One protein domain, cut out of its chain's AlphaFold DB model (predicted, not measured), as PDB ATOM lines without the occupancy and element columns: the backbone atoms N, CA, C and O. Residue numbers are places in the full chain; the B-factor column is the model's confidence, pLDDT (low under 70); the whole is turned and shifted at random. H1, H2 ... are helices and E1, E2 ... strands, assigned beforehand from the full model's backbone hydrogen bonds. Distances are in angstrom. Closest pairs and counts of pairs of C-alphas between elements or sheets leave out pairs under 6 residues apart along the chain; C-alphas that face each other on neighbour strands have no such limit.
ATOM      1  N   ALA A   2     326.056 326.454 420.766       94.00
ATOM      2  CA  ALA A   2     326.260 325.018 420.531       94.00
ATOM      3  C   ALA A   2     327.609 324.480 421.047       94.00
ATOM      4  O   ALA A   2     327.623 323.509 421.789       94.00
ATOM      5  N   GLU A   3     328.732 325.136 420.737       95.06
ATOM      6  CA  GLU A   3     330.066 324.704 421.205       95.06
ATOM      7  C   GLU A   3     330.184 324.670 422.732       95.06
ATOM      8  O   GLU A   3     330.726 323.724 423.302       95.06
ATOM      9  N   HIS A   4     329.615 325.674 423.402       96.75
ATOM     10  CA  HIS A   4     329.568 325.707 424.856       96.75
ATOM     11  C   HIS A   4     328.779 324.510 425.400       96.75
ATOM     12  O   HIS A   4     329.285 323.789 426.257       96.75
ATOM     13  N   TYR A   5     327.595 324.224 424.858       97.06
ATOM     14  CA  TYR A   5     326.810 323.071 425.296       97.06
ATOM     15  C   TYR A   5     327.457 321.733 424.938       97.06
ATOM     16  O   TYR A   5     327.407 320.824 425.754       97.06
ATOM     17  N   ILE A   6     328.147 321.618 423.801       97.38
ATOM     18  CA  ILE A   6     328.962 320.438 423.481       97.38
ATOM     19  C   ILE A   6     330.031 320.224 424.555       97.38
ATOM     20  O   ILE A   6     330.225 319.094 424.996       97.38
ATOM     21  N   SER A   7     330.704 321.287 425.010       97.94
ATOM     22  CA  SER A   7     331.719 321.169 426.064       97.94
ATOM     23  C   SER A   7     331.127 320.640 427.376       97.94
ATOM     24  O   SER A   7     331.706 319.751 427.997       97.94
ATOM     25  N   VAL A   8     329.931 321.110 427.744       98.00
ATOM     26  CA  VAL A   8     329.198 320.652 428.933       98.00
ATOM     27  C   VAL A   8     328.730 319.204 428.768       98.00
ATOM     28  O   VAL A   8     328.943 318.392 429.664       98.00
ATOM     29  N   ILE A   9     328.153 318.855 427.613       96.62
ATOM     30  CA  ILE A   9     327.724 317.487 427.290       96.62
ATOM     31  C   ILE A   9     328.909 316.533 427.415       96.62
ATOM     32  O   ILE A   9     328.805 315.525 428.105       96.62
ATOM     33  N   ARG A  10     330.059 316.870 426.819       96.38
ATOM     34  CA  ARG A  10     331.249 316.006 426.822       96.38
ATOM     35  C   ARG A  10     331.938 315.912 428.178       96.38
ATOM     36  O   ARG A  10     332.610 314.918 428.433       96.38
ATOM     37  N   ALA A  11     331.752 316.895 429.057       98.00
ATOM     38  CA  ALA A  11     332.206 316.792 430.440       98.00
ATOM     39  C   ALA A  11     331.442 315.706 431.225       98.00
ATOM     40  O   ALA A  11     331.994 315.131 432.159       98.00
ATOM     41  N   ILE A  12     330.196 315.411 430.836       97.56
ATOM     42  CA  ILE A  12     329.345 314.388 431.465       97.56
ATOM     43  C   ILE A  12     329.448 313.057 430.708       97.56
ATOM     44  O   ILE A  12     329.662 312.009 431.310       97.56
ATOM     45  N   GLN A  13     329.311 313.104 429.384       96.38
ATOM     46  CA  GLN A  13     329.379 311.964 428.481       96.38
ATOM     47  C   GLN A  13     330.335 312.294 427.315       96.38
ATOM     48  O   GLN A  13     329.920 312.896 426.324       96.38
ATOM     49  N   PRO A  14     331.622 311.906 427.411       96.00
ATOM     50  CA  PRO A  14     332.648 312.299 426.440       96.00
ATOM     51  C   PRO A  14     332.414 311.818 425.003       96.00
ATOM     52  O   PRO A  14     332.845 312.504 424.069       96.00
ATOM     53  N   HIS A  15     331.748 310.667 424.856       97.19
ATOM     54  CA  HIS A  15     331.503 309.973 423.592       97.19
ATOM     55  C   HIS A  15     330.055 309.507 423.473       97.19
ATOM     56  O   HIS A  15     329.382 309.241 424.470       97.19
ATOM     57  N   GLY A  16     329.596 309.374 422.235       93.81
ATOM     58  CA  GLY A  16     328.273 308.870 421.927       93.81
ATOM     59  C   GLY A  16     328.045 307.407 422.354       93.81
ATOM     60  O   GLY A  16     328.935 306.732 422.875       93.81
ATOM     61  N   PRO A  17     326.837 306.892 422.097       97.19
ATOM     62  CA  PRO A  17     325.788 307.564 421.347       97.19
ATOM     63  C   PRO A  17     325.057 308.663 422.131       97.19
ATOM     64  O   PRO A  17     324.760 308.504 423.312       97.19
ATOM     65  N   PHE A  18     324.709 309.751 421.446       97.81
ATOM     66  CA  PHE A  18     323.925 310.849 422.002       97.81
ATOM     67  C   PHE A  18     322.458 310.763 421.577       97.81
ATOM     68  O   PHE A  18     322.141 310.439 420.430       97.81
ATOM     69  N   VAL A  19     321.564 311.107 422.499       97.69
ATOM     70  CA  VAL A  19     320.175 311.466 422.204       97.69
ATOM     71  C   VAL A  19     320.013 312.920 422.609       97.69
ATOM     72  O   VAL A  19     320.313 313.281 423.745       97.69
ATOM     73  N   ILE A  20     319.592 313.756 421.667       97.69
ATOM     74  CA  ILE A  20     319.520 315.203 421.853       97.69
ATOM     75  C   ILE A  20     318.078 315.624 421.636       97.69
ATOM     76  O   ILE A  20     317.448 315.224 420.658       97.69
ATOM     77  N   SER A  21     317.553 316.444 422.538       97.00
ATOM     78  CA  SER A  21     316.217 316.997 422.385       97.00
ATOM     79  C   SER A  21     316.128 318.413 422.904       97.00
ATOM     80  O   SER A  21     316.688 318.698 423.962       97.00
ATOM     81  N   CYS A  22     315.376 319.266 422.216       96.50
ATOM     82  CA  CYS A  22     315.064 320.608 422.690       96.50
ATOM     83  C   CYS A  22     313.715 321.096 422.164       96.50
ATOM     84  O   CYS A  22     313.190 320.584 421.174       96.50
ATOM     85  N   TYR A  23     313.198 322.113 422.847       93.50
ATOM     86  CA  TYR A  23     311.967 322.812 422.513       93.50
ATOM     87  C   TYR A  23     312.256 324.142 421.811       93.50
ATOM     88  O   TYR A  23     313.183 324.857 422.209       93.50
ATOM     89  N   SER A  24     311.437 324.474 420.809       90.56
ATOM     90  CA  SER A  24     311.372 325.785 420.163       90.56
ATOM     91  C   SER A  24     312.756 326.263 419.688       90.56
ATOM     92  O   SER A  24     313.469 325.515 419.019       90.56
ATOM     93  N   PHE A  25     313.194 327.470 420.065       89.19
ATOM     94  CA  PHE A  25     314.532 328.002 419.767       89.19
ATOM     95  C   PHE A  25     315.665 327.014 420.088       89.19
ATOM     96  O   PHE A  25     316.624 326.867 419.325       89.19
ATOM     97  N   GLY A  26     315.541 326.290 421.204       92.62
ATOM     98  CA  GLY A  26     316.522 325.289 421.601       92.62
ATOM     99  C   GLY A  26     316.699 324.196 420.547       92.62
ATOM    100  O   GLY A  26     317.776 323.618 420.460       92.62
ATOM    101  N   GLY A  27     315.693 323.926 419.714       93.00
ATOM    102  CA  GLY A  27     315.785 322.984 418.607       93.00
ATOM    103  C   GLY A  27     316.800 323.383 417.533       93.00
ATOM    104  O   GLY A  27     317.515 322.520 417.031       93.00
ATOM    105  N   ILE A  28     316.947 324.678 417.241       91.69
ATOM    106  CA  ILE A  28     317.971 325.193 416.310       91.69
ATOM    107  C   ILE A  28     319.369 324.984 416.902       91.69
ATOM    108  O   ILE A  28     320.315 324.569 416.220       91.69
ATOM    109  N   VAL A  29     319.492 325.219 418.210       93.94
ATOM    110  CA  VAL A  29     320.727 324.957 418.951       93.94
ATOM    111  C   VAL A  29     321.032 323.457 418.970       93.94
ATOM    112  O   VAL A  29     322.168 323.071 418.706       93.94
ATOM    113  N   ALA A  30     320.034 322.608 419.215       96.00
ATOM    114  CA  ALA A  30     320.156 321.155 419.230       96.00
ATOM    115  C   ALA A  30     320.564 320.591 417.866       96.00
ATOM    116  O   ALA A  30     321.432 319.724 417.816       96.00
ATOM    117  N   LEU A  31     320.012 321.119 416.770       95.00
ATOM    118  CA  LEU A  31     320.426 320.766 415.413       95.00
ATOM    119  C   LEU A  31     321.902 321.123 415.181       95.00
ATOM    120  O   LEU A  31     322.675 320.289 414.719       95.00
ATOM    121  N   SER A  32     322.320 322.323 415.597       95.31
ATOM    122  CA  SER A  32     323.725 322.747 415.508       95.31
ATOM    123  C   SER A  32     324.659 321.864 416.347       95.31
ATOM    124  O   SER A  32     325.782 321.584 415.934       95.31
ATOM    125  N   ILE A  33     324.212 321.408 417.522       97.00
ATOM    126  CA  ILE A  33     324.954 320.456 418.360       97.00
ATOM    127  C   ILE A  33     325.053 319.097 417.657       97.00
ATOM    128  O   ILE A  33     326.147 318.541 417.569       97.00
ATOM    129  N   ALA A  34     323.936 318.577 417.142       97.44
ATOM    130  CA  ALA A  34     323.872 317.281 416.475       97.44
ATOM    131  C   ALA A  34     324.753 317.238 415.219       97.44
ATOM    132  O   ALA A  34     325.544 316.306 415.082       97.44
ATOM    133  N   SER A  35     324.693 318.277 414.373       96.50
ATOM    134  CA  SER A  35     325.572 318.434 413.207       96.50
ATOM    135  C   SER A  35     327.043 318.397 413.610       96.50
ATOM    136  O   SER A  35     327.811 317.568 413.128       96.50
ATOM    137  N   LYS A  36     327.448 319.244 414.565       96.31
ATOM    138  CA  LYS A  36     328.854 319.340 414.980       96.31
ATOM    139  C   LYS A  36     329.377 318.051 415.612       96.31
ATOM    140  O   LYS A  36     330.526 317.692 415.373       96.31
ATOM    141  N   LEU A  37     328.559 317.348 416.398       96.62
ATOM    142  CA  LEU A  37     328.928 316.045 416.957       96.62
ATOM    143  C   LEU A  37     329.073 314.987 415.855       96.62
ATOM    144  O   LEU A  37     330.086 314.293 415.825       96.62
ATOM    145  N   ALA A  38     328.123 314.911 414.918       96.00
ATOM    146  CA  ALA A  38     328.193 313.978 413.794       96.00
ATOM    147  C   ALA A  38     329.409 314.245 412.891       96.00
ATOM    148  O   ALA A  38     330.150 313.318 412.566       96.00
ATOM    149  N   ASN A  39     329.689 315.513 412.580       95.56
ATOM    150  CA  ASN A  39     330.870 315.932 411.818       95.56
ATOM    151  C   ASN A  39     332.189 315.620 412.547       95.56
ATOM    152  O   ASN A  39     333.221 315.424 411.907       95.56
ATOM    153  N   ALA A  40     332.165 315.532 413.879       95.12
ATOM    154  CA  ALA A  40     333.297 315.092 414.692       95.12
ATOM    155  C   ALA A  40     333.425 313.557 414.798       95.12
ATOM    156  O   ALA A  40     334.295 313.068 415.519       95.12
ATOM    157  N   GLY A  41     332.580 312.794 414.096       95.56
ATOM    158  CA  GLY A  41     332.574 311.329 414.104       95.56
ATOM    159  C   GLY A  41     331.829 310.705 415.286       95.56
ATOM    160  O   GLY A  41     331.865 309.486 415.454       95.56
ATOM    161  N   GLU A  42     331.150 311.507 416.108       97.00
ATOM    162  CA  GLU A  42     330.332 310.996 417.205       97.00
ATOM    163  C   GLU A  42     328.973 310.503 416.693       97.00
ATOM    164  O   GLU A  42     328.385 311.049 415.761       97.00
ATOM    165  N   THR A  43     328.428 309.472 417.338       97.38
ATOM    166  CA  THR A  43     327.101 308.953 416.980       97.38
ATOM    167  C   THR A  43     326.007 309.740 417.694       97.38
ATOM    168  O   THR A  43     325.958 309.759 418.922       97.38
ATOM    169  N   VAL A  44     325.074 310.320 416.942       97.75
ATOM    170  CA  VAL A  44     323.809 310.857 417.467       97.75
ATOM    171  C   VAL A  44     322.693 309.910 417.028       97.75
ATOM    172  O   VAL A  44     322.340 309.864 415.854       97.75
ATOM    173  N   ILE A  45     322.164 309.107 417.958       97.69
ATOM    174  CA  ILE A  45     321.137 308.093 417.655       97.69
ATOM    175  C   ILE A  45     319.804 308.747 417.304       97.69
ATOM    176  O   ILE A  45     319.046 308.208 416.494       97.69
ATOM    177  N   ARG A  46     319.482 309.869 417.953       97.88
ATOM    178  CA  ARG A  46     318.236 310.586 417.703       97.88
ATOM    179  C   ARG A  46     318.340 312.057 418.072       97.88
ATOM    180  O   ARG A  46     318.796 312.391 419.165       97.88
ATOM    181  N   LEU A  47     317.829 312.896 417.181       98.12
ATOM    182  CA  LEU A  47     317.493 314.288 417.438       98.12
ATOM    183  C   LEU A  47     315.967 314.422 417.542       98.12
ATOM    184  O   LEU A  47     315.248 313.998 416.639       98.12
ATOM    185  N   ILE A  48     315.463 314.986 418.640       98.00
ATOM    186  CA  ILE A  48     314.027 315.211 418.859       98.00
ATOM    187  C   ILE A  48     313.777 316.710 419.011       98.00
ATOM    188  O   ILE A  48     314.292 317.353 419.924       98.00
ATOM    189  N   LEU A  49     312.988 317.270 418.108       96.69
ATOM    190  CA  LEU A  49     312.670 318.687 418.050       96.69
ATOM    191  C   LEU A  49     311.211 318.869 418.453       96.69
ATOM    192  O   LEU A  49     310.330 318.328 417.790       96.69
ATOM    193  N   PHE A  50     310.958 319.605 419.529       95.38
ATOM    194  CA  PHE A  50     309.604 319.923 419.971       95.38
ATOM    195  C   PHE A  50     309.244 321.327 419.504       95.38
ATOM    196  O   PHE A  50     309.845 322.292 419.962       95.38
ATOM    197  N   ASP A  51     308.282 321.417 418.594       91.38
ATOM    198  CA  ASP A  51     307.714 322.651 418.050       91.38
ATOM    199  C   ASP A  51     308.772 323.670 417.595       91.38
ATOM    200  O   ASP A  51     308.728 324.869 417.867       91.38
ATOM    201  N   THR A  52     309.808 323.147 416.942       89.44
ATOM    202  CA  THR A  52     310.907 323.943 416.404       89.44
ATOM    203  C   THR A  52     310.535 324.412 415.008       89.44
ATOM    204  O   THR A  52     310.336 323.590 414.114       89.44
ATOM    205  N   TYR A  53     310.516 325.724 414.797       79.81
ATOM    206  CA  TYR A  53     310.305 326.325 413.486       79.81
ATOM    207  C   TYR A  53     311.617 326.876 412.921       79.81
ATOM    208  O   TYR A  53     312.437 327.454 413.634       79.81
ATOM    209  N   PHE A  54     311.809 326.687 411.616       73.38
ATOM    210  CA  PHE A  54     312.940 327.228 410.871       73.38
ATOM    211  C   PHE A  54     312.440 328.374 410.011       73.38
ATOM    212  O   PHE A  54     311.617 328.178 409.120       73.38
ATOM    213  N   VAL A  55     312.949 329.572 410.266       63.81
ATOM    214  CA  VAL A  55     312.696 330.712 409.391       63.81
ATOM    215  C   VAL A  55     313.861 330.764 408.404       63.81
ATOM    216  O   VAL A  55     314.894 331.362 408.680       63.81
ATOM    217  N   SER A  56     313.756 330.054 407.279       54.53
ATOM    218  CA  SER A  56     314.753 330.142 406.201       54.53
ATOM    219  C   SER A  56     314.424 331.316 405.276       54.53
ATOM    220  O   SER A  56     313.263 331.482 404.905       54.53
ATOM    221  N   GLY A  57     315.423 332.095 404.850       53.09
ATOM    222  CA  GLY A  57     315.231 333.184 403.875       53.09
ATOM    223  C   GLY A  57     314.858 334.549 404.471       53.09
ATOM    224  O   GLY A  57     314.451 335.450 403.748       53.09
ATOM    225  N   VAL A  58     315.038 334.740 405.781       51.53
ATOM    226  CA  VAL A  58     314.677 335.975 406.511       51.53
ATOM    227  C   VAL A  58     315.577 337.177 406.215       51.53
ATOM    228  O   VAL A  58     315.313 338.264 406.721       51.53
ATOM    229  N   GLN A  59     316.615 337.026 405.386       49.56
ATOM    230  CA  GLN A  59     317.484 338.144 405.003       49.56
ATOM    231  C   GLN A  59     316.706 339.296 404.338       49.56
ATOM    232  O   GLN A  59     317.123 340.445 404.450       49.56
ATOM    233  N   GLU A  60     315.553 339.023 403.715       44.72
ATOM    234  CA  GLU A  60     314.672 340.045 403.122       44.72
ATOM    235  C   GLU A  60     313.606 340.603 404.089       44.72
ATOM    236  O   GLU A  60     312.958 341.603 403.785       44.72
ATOM    237  N   LEU A  61     313.450 340.011 405.278       50.28
ATOM    238  CA  LEU A  61     312.474 340.399 406.306       50.28
ATOM    239  C   LEU A  61     313.077 341.283 407.416       50.28
ATOM    240  O   LEU A  61     312.344 341.713 408.303       50.28
ATOM    241  N   GLU A  62     314.370 341.621 407.363       49.81
ATOM    242  CA  GLU A  62     315.036 342.594 408.260       49.81
ATOM    243  C   GLU A  62     314.262 343.920 408.398       49.81
ATOM    244  O   GLU A  62     314.270 344.556 409.447       49.81
ATOM    245  N   SER A  63     313.540 344.318 407.351       47.41
ATOM    246  CA  SER A  63     312.687 345.511 407.325       47.41
ATOM    247  C   SER A  63     311.311 345.322 407.986       47.41
ATOM    248  O   SER A  63     310.630 346.310 408.249       47.41
ATOM    249  N   SER A  64     310.894 344.079 408.254       49.75
ATOM    250  CA  SER A  64     309.550 343.700 408.729       49.75
ATOM    251  C   SER A  64     309.533 343.048 410.117       49.75
ATOM    252  O   SER A  64     308.476 342.997 410.743       49.75
ATOM    253  N   TYR A  65     310.681 342.603 410.646       55.56
ATOM    254  CA  TYR A  65     310.844 342.304 412.075       55.56
ATOM    255  C   TYR A  65     310.997 343.617 412.847       55.56
ATOM    256  O   TYR A  65     312.069 343.954 413.353       55.56
ATOM    257  N   SER A  66     309.923 344.407 412.887       62.38
ATOM    258  CA  SER A  66     309.896 345.614 413.701       62.38
ATOM    259  C   SER A  66     310.073 345.243 415.176       62.38
ATOM    260  O   SER A  66     309.788 344.121 415.606       62.38
ATOM    261  N   PHE A  67     310.526 346.209 415.976       65.81
ATOM    262  CA  PHE A  67     310.504 346.097 417.435       65.81
ATOM    263  C   PHE A  67     309.137 345.603 417.946       65.81
ATOM    264  O   PHE A  67     309.085 344.842 418.905       65.81
ATOM    265  N   GLU A  68     308.045 345.959 417.259       71.25
ATOM    266  CA  GLU A  68     306.684 345.549 417.610       71.25
ATOM    267  C   GLU A  68     306.452 344.046 417.424       71.25
ATOM    268  O   GLU A  68     305.854 343.429 418.297       71.25
ATOM    269  N   TRP A  69     306.955 343.421 416.349       72.44
ATOM    270  CA  TRP A  69     306.836 341.965 416.193       72.44
ATOM    271  C   TRP A  69     307.606 341.225 417.291       72.44
ATOM    272  O   TRP A  69     307.091 340.282 417.890       72.44
ATOM    273  N   ALA A  70     308.827 341.679 417.593       71.44
ATOM    274  CA  ALA A  70     309.625 341.084 418.661       71.44
ATOM    275  C   ALA A  70     308.931 341.242 420.022       71.44
ATOM    276  O   ALA A  70     308.907 340.297 420.808       71.44
ATOM    277  N   GLN A  71     308.311 342.400 420.264       77.62
ATOM    278  CA  GLN A  71     307.509 342.641 421.457       77.62
ATOM    279  C   GLN A  71     306.276 341.730 421.507       77.62
ATOM    280  O   GLN A  71     306.023 341.142 422.549       77.62
ATOM    281  N   CYS A  72     305.570 341.508 420.391       82.12
ATOM    282  CA  CYS A  72     304.451 340.560 420.343       82.12
ATOM    283  C   CYS A  72     304.868 339.134 420.725       82.12
ATOM    284  O   CYS A  72     304.134 338.462 421.444       82.12
ATOM    285  N   VAL A  73     306.037 338.667 420.274       78.19
ATOM    286  CA  VAL A  73     306.557 337.342 420.660       78.19
ATOM    287  C   VAL A  73     306.898 337.289 422.145       78.19
ATOM    288  O   VAL A  73     306.591 336.298 422.805       78.19
ATOM    289  N   ILE A  74     307.508 338.349 422.680       81.94
ATOM    290  CA  ILE A  74     307.815 338.457 424.109       81.94
ATOM    291  C   ILE A  74     306.524 338.428 424.933       81.94
ATOM    292  O   ILE A  74     306.419 337.622 425.853       81.94
ATOM    293  N   ASP A  75     305.531 339.238 424.572       85.25
ATOM    294  CA  ASP A  75     304.255 339.332 425.283       85.25
ATOM    295  C   ASP A  75     303.492 338.000 425.239       85.25
ATOM    296  O   ASP A  75     303.001 337.528 426.266       85.25
ATOM    297  N   ALA A  76     303.441 337.357 424.067       82.81
ATOM    298  CA  ALA A  76     302.818 336.047 423.901       82.81
ATOM    299  C   ALA A  76     303.517 334.977 424.752       82.81
ATOM    300  O   ALA A  76     302.854 334.200 425.435       82.81
ATOM    301  N   ALA A  77     304.852 334.964 424.771       82.50
ATOM    302  CA  ALA A  77     305.616 334.035 425.593       82.50
ATOM    303  C   ALA A  77     305.397 334.284 427.093       82.50
ATOM    304  O   ALA A  77     305.150 333.331 427.831       82.50
ATOM    305  N   ILE A  78     305.444 335.544 427.542       85.31
ATOM    306  CA  ILE A  78     305.229 335.933 428.945       85.31
ATOM    307  C   ILE A  78     303.833 335.519 429.422       85.31
ATOM    308  O   ILE A  78     303.702 335.028 430.543       85.31
ATOM    309  N   ALA A  79     302.806 335.625 428.573       86.44
ATOM    310  CA  ALA A  79     301.431 335.256 428.914       86.44
ATOM    311  C   ALA A  79     301.247 333.772 429.301       86.44
ATOM    312  O   ALA A  79     300.251 333.425 429.939       86.44
ATOM    313  N   HIS A  80     302.193 332.894 428.947       85.38
ATOM    314  CA  HIS A  80     302.180 331.483 429.346       85.38
ATOM    315  C   HIS A  80     302.805 331.218 430.725       85.38
ATOM    316  O   HIS A  80     302.695 330.101 431.237       85.38
ATOM    317  N   PHE A  81     303.451 332.213 431.339       85.00
ATOM    318  CA  PHE A  81     304.061 332.085 432.658       85.00
ATOM    319  C   PHE A  81     303.120 332.580 433.770       85.00
ATOM    320  O   PHE A  81     302.265 333.438 433.542       85.00
ATOM    321  N   PRO A  82     303.256 332.059 435.007       89.81
ATOM    322  CA  PRO A  82     302.606 332.652 436.175       89.81
ATOM    323  C   PRO A  82     302.991 334.133 436.345       89.81
ATOM    324  O   PRO A  82     304.051 334.527 435.863       89.81
ATOM    325  N   PRO A  83     302.200 334.943 437.077       90.94
ATOM    326  CA  PRO A  83     302.539 336.343 437.336       90.94
ATOM    327  C   PRO A  83     303.954 336.509 437.911       90.94
ATOM    328  O   PRO A  83     304.329 335.807 438.854       90.94
ATOM    329  N   MET A  84     304.708 337.455 437.359       90.81
ATOM    330  CA  MET A  84     306.107 337.739 437.692       90.81
ATOM    331  C   MET A  84     306.267 339.184 438.182       90.81
ATOM    332  O   MET A  84     305.361 340.009 438.046       90.81
ATOM    333  N   SER A  85     307.404 339.507 438.802       94.50
ATOM    334  CA  SER A  85     307.755 340.912 439.041       94.50
ATOM    335  C   SER A  85     308.147 341.600 437.728       94.50
ATOM    336  O   SER A  85     308.568 340.944 436.777       94.50
ATOM    337  N   GLN A  86     308.078 342.934 437.689       90.12
ATOM    338  CA  GLN A  86     308.515 343.703 436.514       90.12
ATOM    339  C   GLN A  86     309.976 343.418 436.136       90.12
ATOM    340  O   GLN A  86     310.284 343.281 434.956       90.12
ATOM    341  N   ASP A  87     310.859 343.268 437.126       94.06
ATOM    342  CA  ASP A  87     312.268 342.942 436.881       94.06
ATOM    343  C   ASP A  87     312.417 341.566 436.207       94.06
ATOM    344  O   ASP A  87     313.181 341.417 435.258       94.06
ATOM    345  N   GLN A  88     311.636 340.569 436.642       90.94
ATOM    346  CA  GLN A  88     311.644 339.224 436.053       90.94
ATOM    347  C   GLN A  88     311.102 339.216 434.621       90.94
ATOM    348  O   GLN A  88     311.677 338.561 433.753       90.94
ATOM    349  N   GLU A  89     310.019 339.951 434.359       89.12
ATOM    350  CA  GLU A  89     309.476 340.115 433.005       89.12
ATOM    351  C   GLU A  89     310.499 340.778 432.078       89.12
ATOM    352  O   GLU A  89     310.696 340.333 430.946       89.12
ATOM    353  N   GLN A  90     311.205 341.798 432.572       88.50
ATOM    354  CA  GLN A  90     312.234 342.492 431.810       88.50
ATOM    355  C   GLN A  90     313.438 341.587 431.511       88.50
ATOM    356  O   GLN A  90     313.906 341.549 430.371       88.50
ATOM    357  N   GLU A  91     313.934 340.843 432.501       90.69
ATOM    358  CA  GLU A  91     315.028 339.882 432.318       90.69
ATOM    359  C   GLU A  91     314.654 338.791 431.308       90.69
ATOM    360  O   GLU A  91     315.414 338.519 430.373       90.69
ATOM    361  N   LEU A  92     313.457 338.212 431.439       87.88
ATOM    362  CA  LEU A  92     312.955 337.197 430.517       87.88
ATOM    363  C   LEU A  92     312.788 337.756 429.098       87.88
ATOM    364  O   LEU A  92     313.215 337.119 428.134       87.88
ATOM    365  N   GLY A  93     312.234 338.963 428.962       86.88
ATOM    366  CA  GLY A  93     312.080 339.640 427.675       86.88
ATOM    367  C   GLY A  93     313.415 339.871 426.965       86.88
ATOM    368  O   GLY A  93     313.526 339.639 425.759       86.88
ATOM    369  N   VAL A  94     314.465 340.242 427.707       88.25
ATOM    370  CA  VAL A  94     315.823 340.391 427.159       88.25
ATOM    371  C   VAL A  94     316.359 339.062 426.618       88.25
ATOM    372  O   VAL A  94     316.945 339.040 425.532       88.25
ATOM    373  N   GLU A  95     316.164 337.953 427.332       89.00
ATOM    374  CA  GLU A  95     316.623 336.635 426.872       89.00
ATOM    375  C   GLU A  95     315.823 336.122 425.666       89.00
ATOM    376  O   GLU A  95     316.413 335.621 424.704       89.00
ATOM    377  N   ILE A  96     314.499 336.315 425.652       85.56
ATOM    378  CA  ILE A  96     313.653 335.991 424.493       85.56
ATOM    379  C   ILE A  96     314.112 336.782 423.266       85.56
ATOM    380  O   ILE A  96     314.273 336.206 422.185       85.56
ATOM    381  N   TRP A  97     314.392 338.078 423.423       83.00
ATOM    382  CA  TRP A  97     314.866 338.923 422.329       83.00
ATOM    383  C   TRP A  97     316.215 338.452 421.772       83.00
ATOM    384  O   TRP A  97     316.369 338.307 420.557       83.00
ATOM    385  N   LYS A  98     317.186 338.157 422.649       85.19
ATOM    386  CA  LYS A  98     318.502 337.634 422.242       85.19
ATOM    387  C   LYS A  98     318.359 336.343 421.436       85.19
ATOM    388  O   LYS A  98     318.960 336.228 420.370       85.19
ATOM    389  N   ASN A  99     317.546 335.401 421.911       86.69
ATOM    390  CA  ASN A  99     317.325 334.115 421.245       86.69
ATOM    391  C   ASN A  99     316.622 334.281 419.893       86.69
ATOM    392  O   ASN A  99     317.049 333.713 418.890       86.69
ATOM    393  N   THR A 100     315.595 335.123 419.839       78.81
ATOM    394  CA  THR A 100     314.838 335.398 418.612       78.81
ATOM    395  C   THR A 100     315.722 336.016 417.530       78.81
ATOM    396  O   THR A 100     315.662 335.619 416.368       78.81
ATOM    397  N   ARG A 101     316.615 336.930 417.921       79.00
ATOM    398  CA  ARG A 101     317.604 337.514 417.013       79.00
ATOM    399  C   ARG A 101     318.655 336.500 416.561       79.00
ATOM    400  O   ARG A 101     319.063 336.507 415.406       79.00
ATOM    401  N   LEU A 102     319.113 335.611 417.444       81.19
ATOM    402  CA  LEU A 102     320.034 334.541 417.045       81.19
ATOM    403  C   LEU A 102     319.389 333.611 416.013       81.19
ATOM    404  O   LEU A 102     320.051 333.224 415.060       81.19
ATOM    405  N   MET A 103     318.104 333.301 416.168       77.56
ATOM    406  CA  MET A 103     317.349 332.486 415.217       77.56
ATOM    407  C   MET A 103     317.236 333.123 413.829       77.56
ATOM    408  O   MET A 103     317.349 332.409 412.841       77.56
ATOM    409  N   SER A 104     317.047 334.443 413.728       70.31
ATOM    410  CA  SER A 104     316.897 335.118 412.428       70.31
ATOM    411  C   SER A 104     318.198 335.227 411.627       70.31
ATOM    412  O   SER A 104     318.149 335.402 410.412       70.31
ATOM    413  N   HIS A 105     319.357 335.141 412.286       72.12
ATOM    414  CA  HIS A 105     320.667 335.294 411.639       72.12
ATOM    415  C   HIS A 105     321.509 334.012 411.616       72.12
ATOM    416  O   HIS A 105     322.634 334.043 411.117       72.12
ATOM    417  N   HIS A 106     321.016 332.908 412.179       76.19
ATOM    418  CA  HIS A 106     321.763 331.656 412.252       76.19
ATOM    419  C   HIS A 106     321.154 330.608 411.332       76.19
ATOM    420  O   HIS A 106     320.039 330.146 411.562       76.19
ATOM    421  N   ASP A 107     321.930 330.197 410.333       76.25
ATOM    422  CA  ASP A 107     321.608 329.053 409.490       76.25
ATOM    423  C   ASP A 107     322.354 327.822 410.037       76.25
ATOM    424  O   ASP A 107     323.591 327.780 409.990       76.25
ATOM    425  N   PRO A 108     321.658 326.864 410.674       76.12
ATOM    426  CA  PRO A 108     322.313 325.691 411.227       76.12
ATOM    427  C   PRO A 108     322.908 324.829 410.112       76.12
ATOM    428  O   PRO A 108     322.306 324.623 409.061       76.12
ATOM    429  N   GLU A 109     324.094 324.276 410.371       86.12
ATOM    430  CA  GLU A 109     324.712 323.296 409.479       86.12
ATOM    431  C   GLU A 109     323.755 322.119 409.213       86.12
ATOM    432  O   GLU A 109     323.029 321.671 410.106       86.12
ATOM    433  N   PHE A 110     323.788 321.605 407.982       88.69
ATOM    434  CA  PHE A 110     322.979 320.461 407.577       88.69
ATOM    435  C   PHE A 110     323.303 319.221 408.420       88.69
ATOM    436  O   PHE A 110     324.467 318.883 408.629       88.69
ATOM    437  N   TYR A 111     322.257 318.521 408.857       93.88
ATOM    438  CA  TYR A 111     322.343 317.282 409.622       93.88
ATOM    439  C   TYR A 111     321.409 316.243 408.997       93.88
ATOM    440  O   TYR A 111     320.203 316.465 408.905       93.88
ATOM    441  N   ASP A 112     321.964 315.110 408.572       94.56
ATOM    442  CA  ASP A 112     321.253 314.020 407.888       94.56
ATOM    443  C   ASP A 112     320.888 312.843 408.808       94.56
ATOM    444  O   ASP A 112     320.324 311.843 408.358       94.56
ATOM    445  N   GLY A 113     321.192 312.949 410.103       96.12
ATOM    446  CA  GLY A 113     320.926 311.890 411.067       96.12
ATOM    447  C   GLY A 113     319.448 311.764 411.476       96.12
ATOM    448  O   GLY A 113     318.615 312.629 411.174       96.12
ATOM    449  N   PRO A 114     319.089 310.681 412.197       97.06
ATOM    450  CA  PRO A 114     317.702 310.385 412.545       97.06
ATOM    451  C   PRO A 114     317.055 311.504 413.369       97.06
ATOM    452  O   PRO A 114     317.397 311.720 414.534       97.06
ATOM    453  N   THR A 115     316.072 312.180 412.773       96.88
ATOM    454  CA  THR A 115     315.415 313.353 413.361       96.88
ATOM    455  C   THR A 115     313.911 313.130 413.487       96.88
ATOM    456  O   THR A 115     313.268 312.570 412.603       96.88
ATOM    457  N   THR A 116     313.336 313.537 414.615       97.19
ATOM    458  CA  THR A 116     311.893 313.534 414.870       97.19
ATOM    459  C   THR A 116     311.460 314.956 415.191       97.19
ATOM    460  O   THR A 116     311.935 315.521 416.172       97.19
ATOM    461  N   LEU A 117     310.567 315.521 414.382       94.94
ATOM    462  CA  LEU A 117     309.905 316.788 414.670       94.94
ATOM    463  C   LEU A 117     308.525 316.490 415.263       94.94
ATOM    464  O   LEU A 117     307.737 315.760 414.667       94.94
ATOM    465  N   VAL A 118     308.269 317.022 416.451       95.00
ATOM    466  CA  VAL A 118     307.000 316.921 417.167       95.00
ATOM    467  C   VAL A 118     306.356 318.295 417.117       95.00
ATOM    468  O   VAL A 118     306.898 319.226 417.698       95.00
TER     469      VAL A 118
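Overview. This is residues 2 to 118 of the 124 residues of the protein "Thioesterase domain-containing protein" of Piloderma croceum (strain F 1598) (UniProt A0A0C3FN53). You will see two lobes: a small three-stranded sheet with H2 covering one face and H1 packed across H2, and beside it a pair of crossed helices, H3 and H4, whose H4 meets the beginning of H2. The other face of the sheet is bare, and residues 51 to 66 make a long loop between the lobes. The 117 printed residues hold, in order, H1 E1 H2 E2 H3 H4 E3; the sheet order is E1 E2 E3, all parallel, and the class is mixed. The whole is only just compact, close to loose, with a radius of gyration of the C-alphas of 16.2 A and spans of 43 by 35 by 24 A.

Along the chain. Find C-alpha 2 at (326.260, 325.018, 420.531), where H1, residues 2 to 12, begins; it is 15.6 A long. Next come E1, residues 18 to 23, 16.9 A; H2, residues 25 to 39, 21.8 A; and E2, residues 44 to 50, 17.0 A. Read on to H3, residues 67 to 78, 16.2 A, and H4, residues 86 to 105, 28.9 A. E3, residues 115 to 118, 9.9 A, ends at C-alpha 118 (307.000, 316.921, 417.167).

Arrangement. Look first at E1 and E2, parallel at 9 degrees, with N 48 and O 20 2.8 A apart; E2 and E3 are parallel at 20 degrees, with N 116 and O 47 at 2.8 A. H2 is on the sheet, over E1 and E2, at a height of 8.5 A, giving two layers, helix on sheet. E1, H2, E2 and E2, H3 H4, E3 are strand-helix-strand units, parallel neighbour strands with helices between, with right-handed crossovers. H1 touches H2 at Ala 2 and Ile 33, C-alphas 5.2 A apart, at a steep tilt of 69.6 degrees, only just short of about perpendicular. H4 touches H2 with residues 99 to 103 alone, closest at the C-alphas of Phe 25 and Asn 99, 6.9 A. H3 and H4 touch at the C-alphas of Ile 74 and Gly 93, 5.7 A, opposite ways at a steep tilt of 59 degrees. In H1, H2, H3 and H4 every O i to N i+4 pair is within hydrogen-bond range.

Size, cuts and confidence. The farthest C-alphas, Gly 41 and Gln 86, are 46.1 A apart. The printed part has no cut, and the link E2 to H3 is long. Watch residues 55 to 67, where pLDDT is under 70.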